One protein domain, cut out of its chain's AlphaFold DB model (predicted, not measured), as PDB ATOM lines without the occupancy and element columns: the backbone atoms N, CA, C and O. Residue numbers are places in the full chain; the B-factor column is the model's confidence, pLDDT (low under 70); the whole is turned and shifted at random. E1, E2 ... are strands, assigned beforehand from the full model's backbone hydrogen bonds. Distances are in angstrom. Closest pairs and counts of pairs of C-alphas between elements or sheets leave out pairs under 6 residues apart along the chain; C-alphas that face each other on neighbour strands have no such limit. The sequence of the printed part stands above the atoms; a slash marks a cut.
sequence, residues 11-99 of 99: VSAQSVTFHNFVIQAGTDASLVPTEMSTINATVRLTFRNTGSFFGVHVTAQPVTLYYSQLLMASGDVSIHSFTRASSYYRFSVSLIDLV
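AT A GLANCE: This is residues 11 to 99 of the 99 residues of an uncharacterized protein of Hordeum vulgare subsp. vulgare (UniProt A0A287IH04). A long, twisted sheet of three strands, E1, E2 and E7, runs along a rod, and the short hairpin E4 and E5 packs crosswise over one face of it, a small sandwich, two sheets only partly face to face. The turn of the hairpin E1 and E2, residues 28 to 32, makes one end of the rod; toward the other end the short strands E3 and E6 come together beside the loops of residues 49 to 55 and 84 to 86. The printed part has 89 residues, with no named helix and seven named strands that follow each other as E1 E2 E3 E4 E5 E6 E7. The class is all strand, and the large sheet has the order E1 - E2 - E7, antiparallel throughout. The whole is loose, with a radius of gyration of the C-alphas of 17.4 A and spans of 62 by 20 by 20 A.

HOW THE PARTS SIT: E1, residues 11 to 27, and E2, residues 33 to 48, form a hairpin and are antiparallel, with 169 degrees between their N-to-C directions. Their C-alphas 18 and 41 face each other at 4.3 A; N 17 and O 42 are 2.8 A apart and N 36 and O 24 are 2.7 A apart, both within hydrogen-bond range. E1 bends by 67 degrees at residue 14. E2 is the inner strand of the sheet, and its other neighbour is E7, residues 87 to 98, antiparallel at 170 degrees. Between these two, N 45 and O 89 are 2.9 A apart and N 93 and O 41 are 2.8 A apart, within hydrogen-bond range. The edge strands are E1 and E7. E3, residues 56 to 58, and E6, residues 81 to 83, meet only at a point, where C-alphas 57 and 82 face each other at 4.9 A. E4, residues 63 to 67, and E5, residues 70 to 75, form the second hairpin, antiparallel at 159 degrees, with N 65 and O 73 at 2.8 A and N 70 and O 67 at 3.0 A, within hydrogen-bond range. The parts of the sheets E1 E2 E7 and E4 E5 that face each other are 7.8 A centre to centre, and their strands stand at 51 degrees. E5 and E7 have 14 pairs of C-alphas within 8 A, the closest being those of Gly 75 and Val 93 at 4.6 A. The closest C-alphas of E2 and E5 are those of Ile 39 and Ala 73, 6.8 A apart. E1 is apart from E3, E4, E5 and E6. E6 and E7 meet only through their link.

IN THESE COORDINATES: E1 begins at C-alpha 11, at (127.447, 160.466, 100.410), and measures 41.6 A from first to last C-alpha. E2 begins at C-alpha 33, at (108.487, 144.665, 133.001), and measures 46.5 A. E3 has three residues, and so has E6. E4 measures 13.5 A and E5 15.1 A. E7 measures 36.0 A and ends at C-alpha 98, at (115.535, 144.631, 125.888).

THE WHOLE: The C-alphas farthest apart are those of Leu 31 and Phe 53, 62.3 A, and the first and last printed C-alphas, of Val 11 and Val 99, are 32.7 A apart. The printed part has no cut, and residue 99 is the chain's last. The link E2 to E3, seven residues, is short; the other links are tight. The mean pLDDT of the printed part is 74.4; 24 residues are under 70, namely 26 to 29, 33 to 34, 78 to 87 and 92 to 99.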
ATOM      1  N   VAL A  11     128.375 161.515  99.979       83.38
ATOM      2  CA  VAL A  11     127.447 160.466 100.410       83.38
ATOM      3  C   VAL A  11     126.188 161.140 100.924       83.38
ATOM      4  O   VAL A  11     126.266 162.018 101.778       83.38
ATOM      5  N   SER A  12     125.035 160.742 100.398       86.56
ATOM      6  CA  SER A  12     123.735 161.232 100.853       86.56
ATOM      7  C   SER A  12     122.857 160.061 101.258       86.56
ATOM      8  O   SER A  12     122.671 159.122 100.477       86.56
ATOM      9  N   ALA A  13     122.269 160.142 102.449       84.88
ATOM     10  CA  ALA A  13     121.104 159.336 102.787       84.88
ATOM     11  C   ALA A  13     119.922 159.842 101.961       84.88
ATOM     12  O   ALA A  13     119.640 161.038 101.951       84.88
ATOM     13  N   GLN A  14     119.288 158.950 101.204       87.00
ATOM     14  CA  GLN A  14     118.112 159.292 100.405       87.00
ATOM     15  C   GLN A  14     116.824 158.994 101.150       87.00
ATOM     16  O   GLN A  14     115.912 159.813 101.158       87.00
ATOM     17  N   SER A  15     116.733 157.812 101.751       85.75
ATOM     18  CA  SER A  15     115.529 157.399 102.458       85.75
ATOM     19  C   SER A  15     115.841 156.320 103.481       85.75
ATOM     20  O   SER A  15     116.721 155.482 103.269       85.75
ATOM     21  N   VAL A  16     115.059 156.313 104.553       84.62
ATOM     22  CA  VAL A  16     114.994 155.217 105.516       84.62
ATOM     23  C   VAL A  16     113.559 154.715 105.519       84.62
ATOM     24  O   VAL A  16     112.627 155.499 105.670       84.62
ATOM     25  N   THR A  17     113.378 153.420 105.296       86.56
ATOM     26  CA  THR A  17     112.065 152.777 105.252       86.56
ATOM     27  C   THR A  17     111.995 151.732 106.349       86.56
ATOM     28  O   THR A  17     112.683 150.713 106.284       86.56
ATOM     29  N   PHE A  18     111.153 151.976 107.344       83.12
ATOM     30  CA  PHE A  18     110.844 151.015 108.396       83.12
ATOM     31  C   PHE A  18     109.787 150.046 107.862       83.12
ATOM     32  O   PHE A  18     108.731 150.479 107.410       83.12
ATOM     33  N   HIS A  19     110.108 148.755 107.837       82.25
ATOM     34  CA  HIS A  19     109.217 147.709 107.330       82.25
ATOM     35  C   HIS A  19     108.389 147.138 108.473       82.25
ATOM     36  O   HIS A  19     107.165 147.157 108.412       82.25
ATOM     37  N   ASN A  20     109.068 146.689 109.533       76.38
ATOM     38  CA  ASN A  20     108.432 146.105 110.706       76.38
ATOM     39  C   ASN A  20     108.900 146.839 111.958       76.38
ATOM     40  O   ASN A  20     110.099 147.060 112.130       76.38
ATOM     41  N   PHE A  21     107.939 147.180 112.812       75.44
ATOM     42  CA  PHE A  21     108.148 147.698 114.156       75.44
ATOM     43  C   PHE A  21     107.239 146.898 115.087       75.44
ATOM     44  O   PHE A  21     106.021 147.074 115.072       75.44
ATOM     45  N   VAL A  22     107.821 145.953 115.816       73.00
ATOM     46  CA  VAL A  22     107.090 145.080 116.740       73.00
ATOM     47  C   VAL A  22     107.507 145.450 118.150       73.00
ATOM     48  O   VAL A  22     108.696 145.428 118.449       73.00
ATOM     49  N   ILE A  23     106.540 145.789 118.998       73.50
ATOM     50  CA  ILE A  23     106.751 145.945 120.438       73.50
ATOM     51  C   ILE A  23     106.195 144.693 121.103       73.50
ATOM     52  O   ILE A  23     105.043 144.322 120.872       73.50
ATOM     53  N   GLN A  24     107.006 144.044 121.920       71.00
ATOM     54  CA  GLN A  24     106.633 142.871 122.681       71.00
ATOM     55  C   GLN A  24     106.983 143.108 124.145       71.00
ATOM     56  O   GLN A  24     108.125 143.399 124.463       71.00
ATOM     57  N   ALA A  25     106.019 142.973 125.050       71.94
ATOM     58  CA  ALA A  25     106.311 143.031 126.477       71.94
ATOM     59  C   ALA A  25     106.898 141.689 126.946       71.94
ATOM     60  O   ALA A  25     106.372 140.624 126.615       71.94
ATOM     61  N   GLY A  26     107.982 141.743 127.710       69.44
ATOM     62  CA  GLY A  26     108.584 140.617 128.409       69.44
ATOM     63  C   GLY A  26     108.828 140.958 129.876       69.44
ATOM     64  O   GLY A  26     108.748 142.107 130.295       69.44
ATOM     65  N   THR A  27     109.111 139.945 130.679       69.00
ATOM     66  CA  THR A  27     109.643 140.131 132.033       69.00
ATOM     67  C   THR A  27     111.058 139.599 132.027       69.00
ATOM     68  O   THR A  27     111.280 138.475 131.564       69.00
ATOM     69  N   ASP A  28     112.011 140.387 132.506       69.75
ATOM     70  CA  ASP A  28     113.369 139.890 132.691       69.75
ATOM     71  C   ASP A  28     113.416 138.810 133.799       69.75
ATOM     72  O   ASP A  28     112.423 138.511 134.473       69.75
ATOM     73  N   ALA A  29     114.589 138.209 134.019       68.62
ATOM     74  CA  ALA A  29     114.771 137.218 135.084       68.62
ATOM     75  C   ALA A  29     114.576 137.797 136.506       68.62
ATOM     76  O   ALA A  29     114.512 137.028 137.466       68.62
ATOM     77  N   SER A  30     114.483 139.126 136.645       77.75
ATOM     78  CA  SER A  30     114.224 139.840 137.898       77.75
ATOM     79  C   SER A  30     112.757 140.267 138.077       77.75
ATOM     80  O   SER A  30     112.419 140.836 139.114       77.75
ATOM     81  N   LEU A  31     111.872 139.903 137.132       74.81
ATOM     82  CA  LEU A  31     110.444 140.258 137.069       74.81
ATOM     83  C   LEU A  31     110.170 141.748 136.819       74.81
ATOM     84  O   LEU A  31     109.057 142.224 137.061       74.81
ATOM     85  N   VAL A  32     111.152 142.486 136.308       78.50
ATOM     86  CA  VAL A  32     110.950 143.854 135.840       78.50
ATOM     87  C   VAL A  32     110.242 143.796 134.481       78.50
ATOM     88  O   VAL A  32     110.672 143.043 133.599       78.50
ATOM     89  N   PRO A  33     109.128 144.533 134.300       67.81
ATOM     90  CA  PRO A  33     108.487 144.665 133.001       67.81
ATOM     91  C   PRO A  33     109.450 145.351 132.038       67.81
ATOM     92  O   PRO A  33     109.845 146.492 132.266       67.81
ATOM     93  N   THR A  34     109.801 144.638 130.977       69.62
ATOM     94  CA  THR A  34     110.772 145.064 129.981       69.62
ATOM     95  C   THR A  34     110.117 145.019 128.609       69.62
ATOM     96  O   THR A  34     109.486 144.030 128.232       69.62
ATOM     97  N   GLU A  35     110.246 146.086 127.836       70.06
ATOM     98  CA  GLU A  35     109.707 146.156 126.485       70.06
ATOM     99  C   GLU A  35     110.777 145.758 125.469       70.06
ATOM    100  O   GLU A  35     111.894 146.268 125.452       70.06
ATOM    101  N   MET A  36     110.418 144.831 124.588       72.19
ATOM    102  CA  MET A  36     111.248 144.377 123.490       72.19
ATOM    103  C   MET A  36     110.782 144.995 122.184       72.19
ATOM    104  O   MET A  36     109.673 144.725 121.725       72.19
ATOM    105  N   SER A  37     111.632 145.803 121.552       72.94
ATOM    106  CA  SER A  37     111.339 146.369 120.235       72.94
ATOM    107  C   SER A  37     112.147 145.660 119.157       72.94
ATOM    108  O   SER A  37     113.369 145.555 119.255       72.94
ATOM    109  N   THR A  38     111.464 145.173 118.120       74.19
ATOM    110  CA  THR A  38     112.089 144.638 116.908       74.19
ATOM    111  C   THR A  38     111.859 145.571 115.733       74.19
ATOM    112  O   THR A  38     110.712 145.798 115.334       74.19
ATOM    113  N   ILE A  39     112.947 146.074 115.145       76.19
ATOM    114  CA  ILE A  39     112.900 146.992 114.002       76.19
ATOM    115  C   ILE A  39     113.596 146.368 112.802       76.19
ATOM    116  O   ILE A  39     114.788 146.088 112.861       76.19
ATOM    117  N   ASN A  40     112.867 146.219 111.693       79.62
ATOM    118  CA  ASN A  40     113.460 145.962 110.384       79.62
ATOM    119  C   ASN A  40     113.387 147.234 109.539       79.62
ATOM    120  O   ASN A  40     112.296 147.694 109.196       79.62
ATOM    121  N   ALA A  41     114.538 147.799 109.193       78.69
ATOM    122  CA  ALA A  41     114.625 149.018 108.402       78.69
ATOM    123  C   ALA A  41     115.508 148.816 107.173       78.69
ATOM    124  O   ALA A  41     116.519 148.128 107.224       78.69
ATOM    125  N   THR A  42     115.154 149.461 106.063       83.19
ATOM    126  CA  THR A  42     116.042 149.604 104.912       83.19
ATOM    127  C   THR A  42     116.530 151.037 104.812       83.19
ATOM    128  O   THR A  42     115.724 151.963 104.760       83.19
ATOM    129  N   VAL A  43     117.840 151.214 104.673       82.44
ATOM    130  CA  VAL A  43     118.454 152.511 104.385       82.44
ATOM    131  C   VAL A  43     118.920 152.544 102.933       82.44
ATOM    132  O   VAL A  43     119.582 151.618 102.457       82.44
ATOM    133  N   ARG A  44     118.574 153.621 102.219       83.62
ATOM    134  CA  ARG A  44     119.045 153.898 100.861       83.62
ATOM    135  C   ARG A  44     120.076 155.017 100.890       83.62
ATOM    136  O   ARG A  44     119.769 156.149 101.266       83.62
ATOM    137  N   LEU A  45     121.281 154.704 100.433       82.44
ATOM    138  CA  LEU A  45     122.408 155.626 100.338       82.44
ATOM    139  C   LEU A  45     122.767 155.852  98.874       82.44
ATOM    140  O   LEU A  45     122.662 154.952  98.039       82.44
ATOM    141  N   THR A  46     123.199 157.066  98.557       84.25
ATOM    142  CA  THR A  46     123.775 157.393  97.251       84.25
ATOM    143  C   THR A  46     125.178 157.907  97.436       84.25
ATOM    144  O   THR A  46     125.415 158.851  98.187       84.25
ATOM    145  N   PHE A  47     126.095 157.273  96.724       83.81
ATOM    146  CA  PHE A  47     127.481 157.678  96.639       83.81
ATOM    147  C   PHE A  47     127.699 158.389  95.313       83.81
ATOM    148  O   PHE A  47     127.405 157.820  94.263       83.81
ATOM    149  N   ARG A  48     128.262 159.594  95.348       82.56
ATOM    150  CA  ARG A  48     128.660 160.347  94.161       82.56
ATOM    151  C   ARG A  48     130.160 160.603  94.188       82.56
ATOM    152  O   ARG A  48     130.656 161.363  95.022       82.56
ATOM    153  N   ASN A  49     130.865 160.028  93.215       81.56
ATOM    154  CA  ASN A  49     132.246 160.397  92.929       81.56
ATOM    155  C   ASN A  49     132.263 161.779  92.246       81.56
ATOM    156  O   ASN A  49     131.695 161.950  91.170       81.56
ATOM    157  N   THR A  50     132.868 162.780  92.888       79.31
ATOM    158  CA  THR A  50     133.085 164.120  92.303       79.31
ATOM    159  C   THR A  50     134.338 164.165  91.423       79.31
ATOM    160  O   THR A  50     134.607 165.174  90.769       79.31
ATOM    161  N   GLY A  51     135.087 163.060  91.404       76.62
ATOM    162  CA  GLY A  51     136.297 162.842  90.644       76.62
ATOM    163  C   GLY A  51     136.066 162.615  89.157       76.62
ATOM    164  O   GLY A  51     135.202 161.831  88.780       76.62
ATOM    165  N   SER A  52     136.864 163.259  88.302       72.19
ATOM    166  CA  SER A  52     136.781 163.069  86.842       72.19
ATOM    167  C   SER A  52     137.832 162.103  86.285       72.19
ATOM    168  O   SER A  52     137.621 161.511  85.228       72.19
ATOM    169  N   PHE A  53     138.968 161.930  86.972       73.25
ATOM    170  CA  PHE A  53     140.129 161.210  86.428       73.25
ATOM    171  C   PHE A  53     140.336 159.806  87.008       73.25
ATOM    172  O   PHE A  53     140.773 158.912  86.281       73.25
ATOM    173  N   PHE A  54     139.986 159.575  88.275       76.62
ATOM    174  CA  PHE A  54     140.238 158.309  88.969       76.62
ATOM    175  C   PHE A  54     138.966 157.766  89.630       76.62
ATOM    176  O   PHE A  54     138.111 158.523  90.094       76.62
ATOM    177  N   GLY A  55     138.835 156.438  89.655       75.31
ATOM    178  CA  GLY A  55     137.825 155.773  90.477       75.31
ATOM    179  C   GLY A  55     138.247 155.795  91.946       75.31
ATOM    180  O   GLY A  55     139.440 155.787  92.249       75.31
ATOM    181  N   VAL A  56     137.272 155.838  92.849       77.44
ATOM    182  CA  VAL A  56     137.512 155.832  94.298       77.44
ATOM    183  C   VAL A  56     137.149 154.455  94.840       77.44
ATOM    184  O   VAL A  56     136.101 153.911  94.490       77.44
ATOM    185  N   HIS A  57     138.021 153.891  95.679       79.44
ATOM    186  CA  HIS A  57     137.684 152.712  96.466       79.44
ATOM    187  C   HIS A  57     136.903 153.159  97.699       79.44
ATOM    188  O   HIS A  57     137.392 153.964  98.490       79.44
ATOM    189  N   VAL A  58     135.675 152.665  97.824       73.50
ATOM    190  CA  VAL A  58     134.782 152.995  98.931       73.50
ATOM    191  C   VAL A  58     134.573 151.737  99.742       73.50
ATOM    192  O   VAL A  58     134.168 150.718  99.186       73.50
ATOM    193  N   THR A  59     134.823 151.845 101.038       77.81
ATOM    194  CA  THR A  59     134.402 150.876 102.043       77.81
ATOM    195  C   THR A  59     133.403 151.557 102.964       77.81
ATOM    196  O   THR A  59     133.494 152.763 103.207       77.81
ATOM    197  N   ALA A  60     132.419 150.805 103.441       76.19
ATOM    198  CA  ALA A  60     131.457 151.315 104.401       76.19
ATOM    199  C   ALA A  60     131.650 150.674 105.769       76.19
ATOM    200  O   ALA A  60     132.081 149.529 105.893       76.19
ATOM    201  N   GLN A  61     131.330 151.461 106.787       80.88
ATOM    202  CA  GLN A  61     131.172 150.994 108.153       80.88
ATOM    203  C   GLN A  61     129.719 150.535 108.363       80.88
ATOM    204  O   GLN A  61     128.837 150.981 107.619       80.88
ATOM    205  N   PRO A  62     129.457 149.675 109.363       80.38
ATOM    206  CA  PRO A  62     128.103 149.257 109.705       80.38
ATOM    207  C   PRO A  62     127.217 150.475 109.995       80.38
ATOM    208  O   PRO A  62     127.657 151.447 110.616       80.38
ATOM    209  N   VAL A  63     125.965 150.433 109.547       80.19
ATOM    210  CA  VAL A  63     124.988 151.492 109.815       80.19
ATOM    211  C   VAL A  63     124.301 151.198 111.136       80.19
ATOM    212  O   VAL A  63     123.763 150.111 111.331       80.19
ATOM    213  N   THR A  64     124.296 152.192 112.021       82.00
ATOM    214  CA  THR A  64     123.635 152.146 113.327       82.00
ATOM    215  C   THR A  64     122.488 153.151 113.371       82.00
ATOM    216  O   THR A  64     122.609 154.279 112.888       82.00
ATOM    217  N   LEU A  65     121.353 152.733 113.921       78.38
ATOM    218  CA  LEU A  65     120.165 153.546 114.134       78.38
ATOM    219  C   LEU A  65     120.008 153.775 115.631       78.38
ATOM    220  O   LEU A  65     119.869 152.820 116.390       78.38
ATOM    221  N   TYR A  66     120.013 155.041 116.034       81.25
ATOM    222  CA  TYR A  66     119.806 155.439 117.419       81.25
ATOM    223  C   TYR A  66     118.459 156.131 117.574       81.25
ATOM    224  O   TYR A  66     118.093 156.977 116.754       81.25
ATOM    225  N   TYR A  67     117.748 155.811 118.651       76.31
ATOM    226  CA  TYR A  67     116.620 156.600 119.124       76.31
ATOM    227  C   TYR A  67     117.007 157.262 120.441       76.31
ATOM    228  O   TYR A  67     117.227 156.593 121.450       76.31
ATOM    229  N   SER A  68     117.120 158.592 120.423       80.94
ATOM    230  CA  SER A  68     117.724 159.365 121.512       80.94
ATOM    231  C   SER A  68     119.158 158.890 121.806       80.94
ATOM    232  O   SER A  68     120.083 159.298 121.110       80.94
ATOM    233  N   GLN A  69     119.341 158.001 122.784       82.00
ATOM    234  CA  GLN A  69     120.637 157.450 123.197       82.00
ATOM    235  C   GLN A  69     120.689 155.916 123.100       82.00
ATOM    236  O   GLN A  69     121.728 155.320 123.368       82.00
ATOM    237  N   LEU A  70     119.582 155.277 122.715       75.06
ATOM    238  CA  LEU A  70     119.450 153.825 122.630       75.06
ATOM    239  C   LEU A  70     119.784 153.356 121.213       75.06
ATOM    240  O   LEU A  70     119.300 153.934 120.236       75.06
ATOM    241  N   LEU A  71     120.636 152.336 121.108       76.88
ATOM    242  CA  LEU A  71     120.991 151.701 119.840       76.88
ATOM    243  C   LEU A  71     119.851 150.775 119.408       76.88
ATOM    244  O   LEU A  71     119.814 149.626 119.803       76.88
ATOM    245  N   MET A  72     118.968 151.267 118.547       74.88
ATOM    246  CA  MET A  72     117.769 150.537 118.131       74.88
ATOM    247  C   MET A  72     117.997 149.581 116.966       74.88
ATOM    248  O   MET A  72     117.152 148.734 116.704       74.88
ATOM    249  N   ALA A  73     119.044 149.774 116.157       75.12
ATOM    250  CA  ALA A  73     119.344 148.871 115.047       75.12
ATOM    251  C   ALA A  73     120.813 148.967 114.613       75.12
ATOM    252  O   ALA A  73     121.374 150.058 114.589       75.12
ATOM    253  N   SER A  74     121.441 147.853 114.225       78.75
ATOM    254  CA  SER A  74     122.779 147.846 113.611       78.75
ATOM    255  C   SER A  74     122.856 146.822 112.483       78.75
ATOM    256  O   SER A  74     122.236 145.762 112.562       78.75
ATOM    257  N   GLY A  75     123.540 147.158 111.392       76.50
ATOM    258  CA  GLY A  75     123.593 146.311 110.205       76.50
ATOM    259  C   GLY A  75     124.842 146.560 109.381       76.50
ATOM    260  O   GLY A  75     125.228 147.708 109.148       76.50
ATOM    261  N   ASP A  76     125.465 145.474 108.929       76.31
ATOM    262  CA  ASP A  76     126.648 145.542 108.084       76.31
ATOM    263  C   ASP A  76     126.310 146.024 106.676       76.31
ATOM    264  O   ASP A  76     125.316 145.645 106.052       76.31
ATOM    265  N   VAL A  77     127.193 146.877 106.170       73.25
ATOM    266  CA  VAL A  77     127.047 147.544 104.885       73.25
ATOM    267  C   VAL A  77     128.262 147.187 104.043       73.25
ATOM    268  O   VAL A  77     129.307 147.826 104.113       73.25
ATOM    269  N   SER A  78     128.140 146.136 103.232       68.38
ATOM    270  CA  SER A  78     129.207 145.697 102.331       68.38
ATOM    271  C   SER A  78     129.210 146.530 101.046       68.38
ATOM    272  O   SER A  78     128.672 146.150 100.006       68.38
ATOM    273  N   ILE A  79     129.829 147.711 101.106       67.44
ATOM    274  CA  ILE A  79     130.180 148.472  99.901       67.44
ATOM    275  C   ILE A  79     131.595 148.073  99.498       67.44
ATOM    276  O   ILE A  79     132.563 148.470 100.138       67.44
ATOM    277  N   HIS A  80     131.704 147.293  98.424       60.44
ATOM    278  CA  HIS A  80     132.975 146.952  97.787       60.44
ATOM    279  C   HIS A  80     132.898 147.329  96.313       60.44
ATOM    280  O   HIS A  80     132.739 146.483  95.436       60.44
ATOM    281  N   SER A  81     132.938 148.626  96.027       60.97
ATOM    282  CA  SER A  81     132.807 149.098  94.649       60.97
ATOM    283  C   SER A  81     133.860 150.135  94.320       60.97
ATOM    284  O   SER A  81     133.959 151.173  94.976       60.97
ATOM    285  N   PHE A  82     134.594 149.868  93.249       60.69
ATOM    286  CA  PHE A  82     135.395 150.860  92.558       60.69
ATOM    287  C   PHE A  82     134.508 151.509  91.497       60.69
ATOM    288  O   PHE A  82     134.202 150.883  90.483       60.69
ATOM    289  N   THR A  83     134.039 152.734  91.738       62.00
ATOM    290  CA  THR A  83     133.131 153.402  90.795       62.00
ATOM    291  C   THR A  83     133.656 154.754  90.325       62.00
ATOM    292  O   THR A  83     134.162 155.581  91.090       62.00
ATOM    293  N   ARG A  84     133.520 154.982  89.015       62.44
ATOM    294  CA  ARG A  84     133.656 156.296  88.374       62.44
ATOM    295  C   ARG A  84     132.333 157.071  88.374       62.44
ATOM    296  O   ARG A  84     132.346 158.275  88.161       62.44
ATOM    297  N   ALA A  85     131.213 156.391  88.613       64.12
ATOM    298  CA  ALA A  85     129.861 156.931  88.517       64.12
ATOM    299  C   ALA A  85     129.124 156.884  89.864       64.12
ATOM    300  O   ALA A  85     129.559 156.233  90.814       64.12
ATOM    301  N   SER A  86     128.003 157.599  89.953       65.31
ATOM    302  CA  SER A  86     127.155 157.571  91.144       65.31
ATOM    303  C   SER A  86     126.533 156.183  91.325       65.31
ATOM    304  O   SER A  86     125.968 155.648  90.374       65.31
ATOM    305  N   SER A  87     126.591 155.637  92.539       69.94
ATOM    306  CA  SER A  87     126.057 154.309  92.868       69.94
ATOM    307  C   SER A  87     125.032 154.389  93.994       69.94
ATOM    308  O   SER A  87     125.139 155.227  94.894       69.94
ATOM    309  N   TYR A  88     124.042 153.500  93.934       73.12
ATOM    310  CA  TYR A  88     123.005 153.348  94.949       73.12
ATOM    311  C   TYR A  88     123.262 152.096  95.763       73.12
ATOM    312  O   TYR A  88     123.546 151.042  95.196       73.12
ATOM    313  N   TYR A  89     123.086 152.203  97.073       72.50
ATOM    314  CA  TYR A  89     123.209 151.060  97.958       72.50
ATOM    315  C   TYR A  89     122.011 150.968  98.891       72.50
ATOM    316  O   TYR A  89     121.504 151.982  99.381       72.50
ATOM    317  N   ARG A  90     121.551 149.735  99.092       72.00
ATOM    318  CA  ARG A  90     120.386 149.384  99.897       72.00
ATOM    319  C   ARG A  90     120.825 148.341 100.914       72.00
ATOM    320  O   ARG A  90     121.336 147.301 100.513       72.00
ATOM    321  N   PHE A  91     120.588 148.607 102.193       70.88
ATOM    322  CA  PHE A  91     120.925 147.675 103.271       70.88
ATOM    323  C   PHE A  91     119.764 147.542 104.234       70.88
ATOM    324  O   PHE A  91     119.034 148.512 104.444       70.88
ATOM    325  N   SER A  92     119.616 146.344 104.794       68.06
ATOM    326  CA  SER A  92     118.604 146.023 105.792       68.06
ATOM    327  C   SER A  92     119.251 145.918 107.164       68.06
ATOM    328  O   SER A  92     120.331 145.352 107.305       68.06
ATOM    329  N   VAL A  93     118.573 146.455 108.164       67.44
ATOM    330  CA  VAL A  93     119.023 146.508 109.550       67.44
ATOM    331  C   VAL A  93     117.951 145.840 110.406       67.44
ATOM    332  O   VAL A  93     116.770 146.112 110.190       67.44
ATOM    333  N   SER A  94     118.347 144.954 111.322       64.19
ATOM    334  CA  SER A  94     117.444 144.204 112.207       64.19
ATOM    335  C   SER A  94     117.985 144.213 113.633       64.19
ATOM    336  O   SER A  94     119.188 144.036 113.811       64.19
ATOM    337  N   LEU A  95     117.123 144.377 114.638       63.19
ATOM    338  CA  LEU A  95     117.516 144.319 116.052       63.19
ATOM    339  C   LEU A  95     116.357 143.878 116.956       63.19
ATOM    340  O   LEU A  95     115.209 143.985 116.540       63.19
ATOM    341  N   ILE A  96     116.699 143.382 118.149       58.53
ATOM    342  CA  ILE A  96     115.856 143.103 119.319       58.53
ATOM    343  C   ILE A  96     116.498 143.866 120.486       58.53
ATOM    344  O   ILE A  96     117.613 143.523 120.873       58.53
ATOM    345  N   ASP A  97     115.841 144.902 121.003       56.03
ATOM    346  CA  ASP A  97     116.281 145.588 122.229       56.03
ATOM    347  C   ASP A  97     115.510 145.049 123.430       56.03
ATOM    348  O   ASP A  97     114.378 144.615 123.270       56.03
ATOM    349  N   LEU A  98     116.117 145.069 124.616       55.03
ATOM    350  CA  LEU A  98     115.535 144.631 125.888       55.03
ATOM    351  C   LEU A  98     115.546 145.867 126.805       55.03
ATOM    352  O   LEU A  98     116.580 146.157 127.402       55.03
ATOM    353  N   VAL A  99     114.466 146.661 126.792       55.22
ATOM    354  CA  VAL A  99     114.326 147.905 127.585       55.22
ATOM    355  C   VAL A  99     113.701 147.612 128.927       55.22
ATOM    356  O   VAL A  99     112.533 147.181 128.907       55.22
TER     357      VAL A  99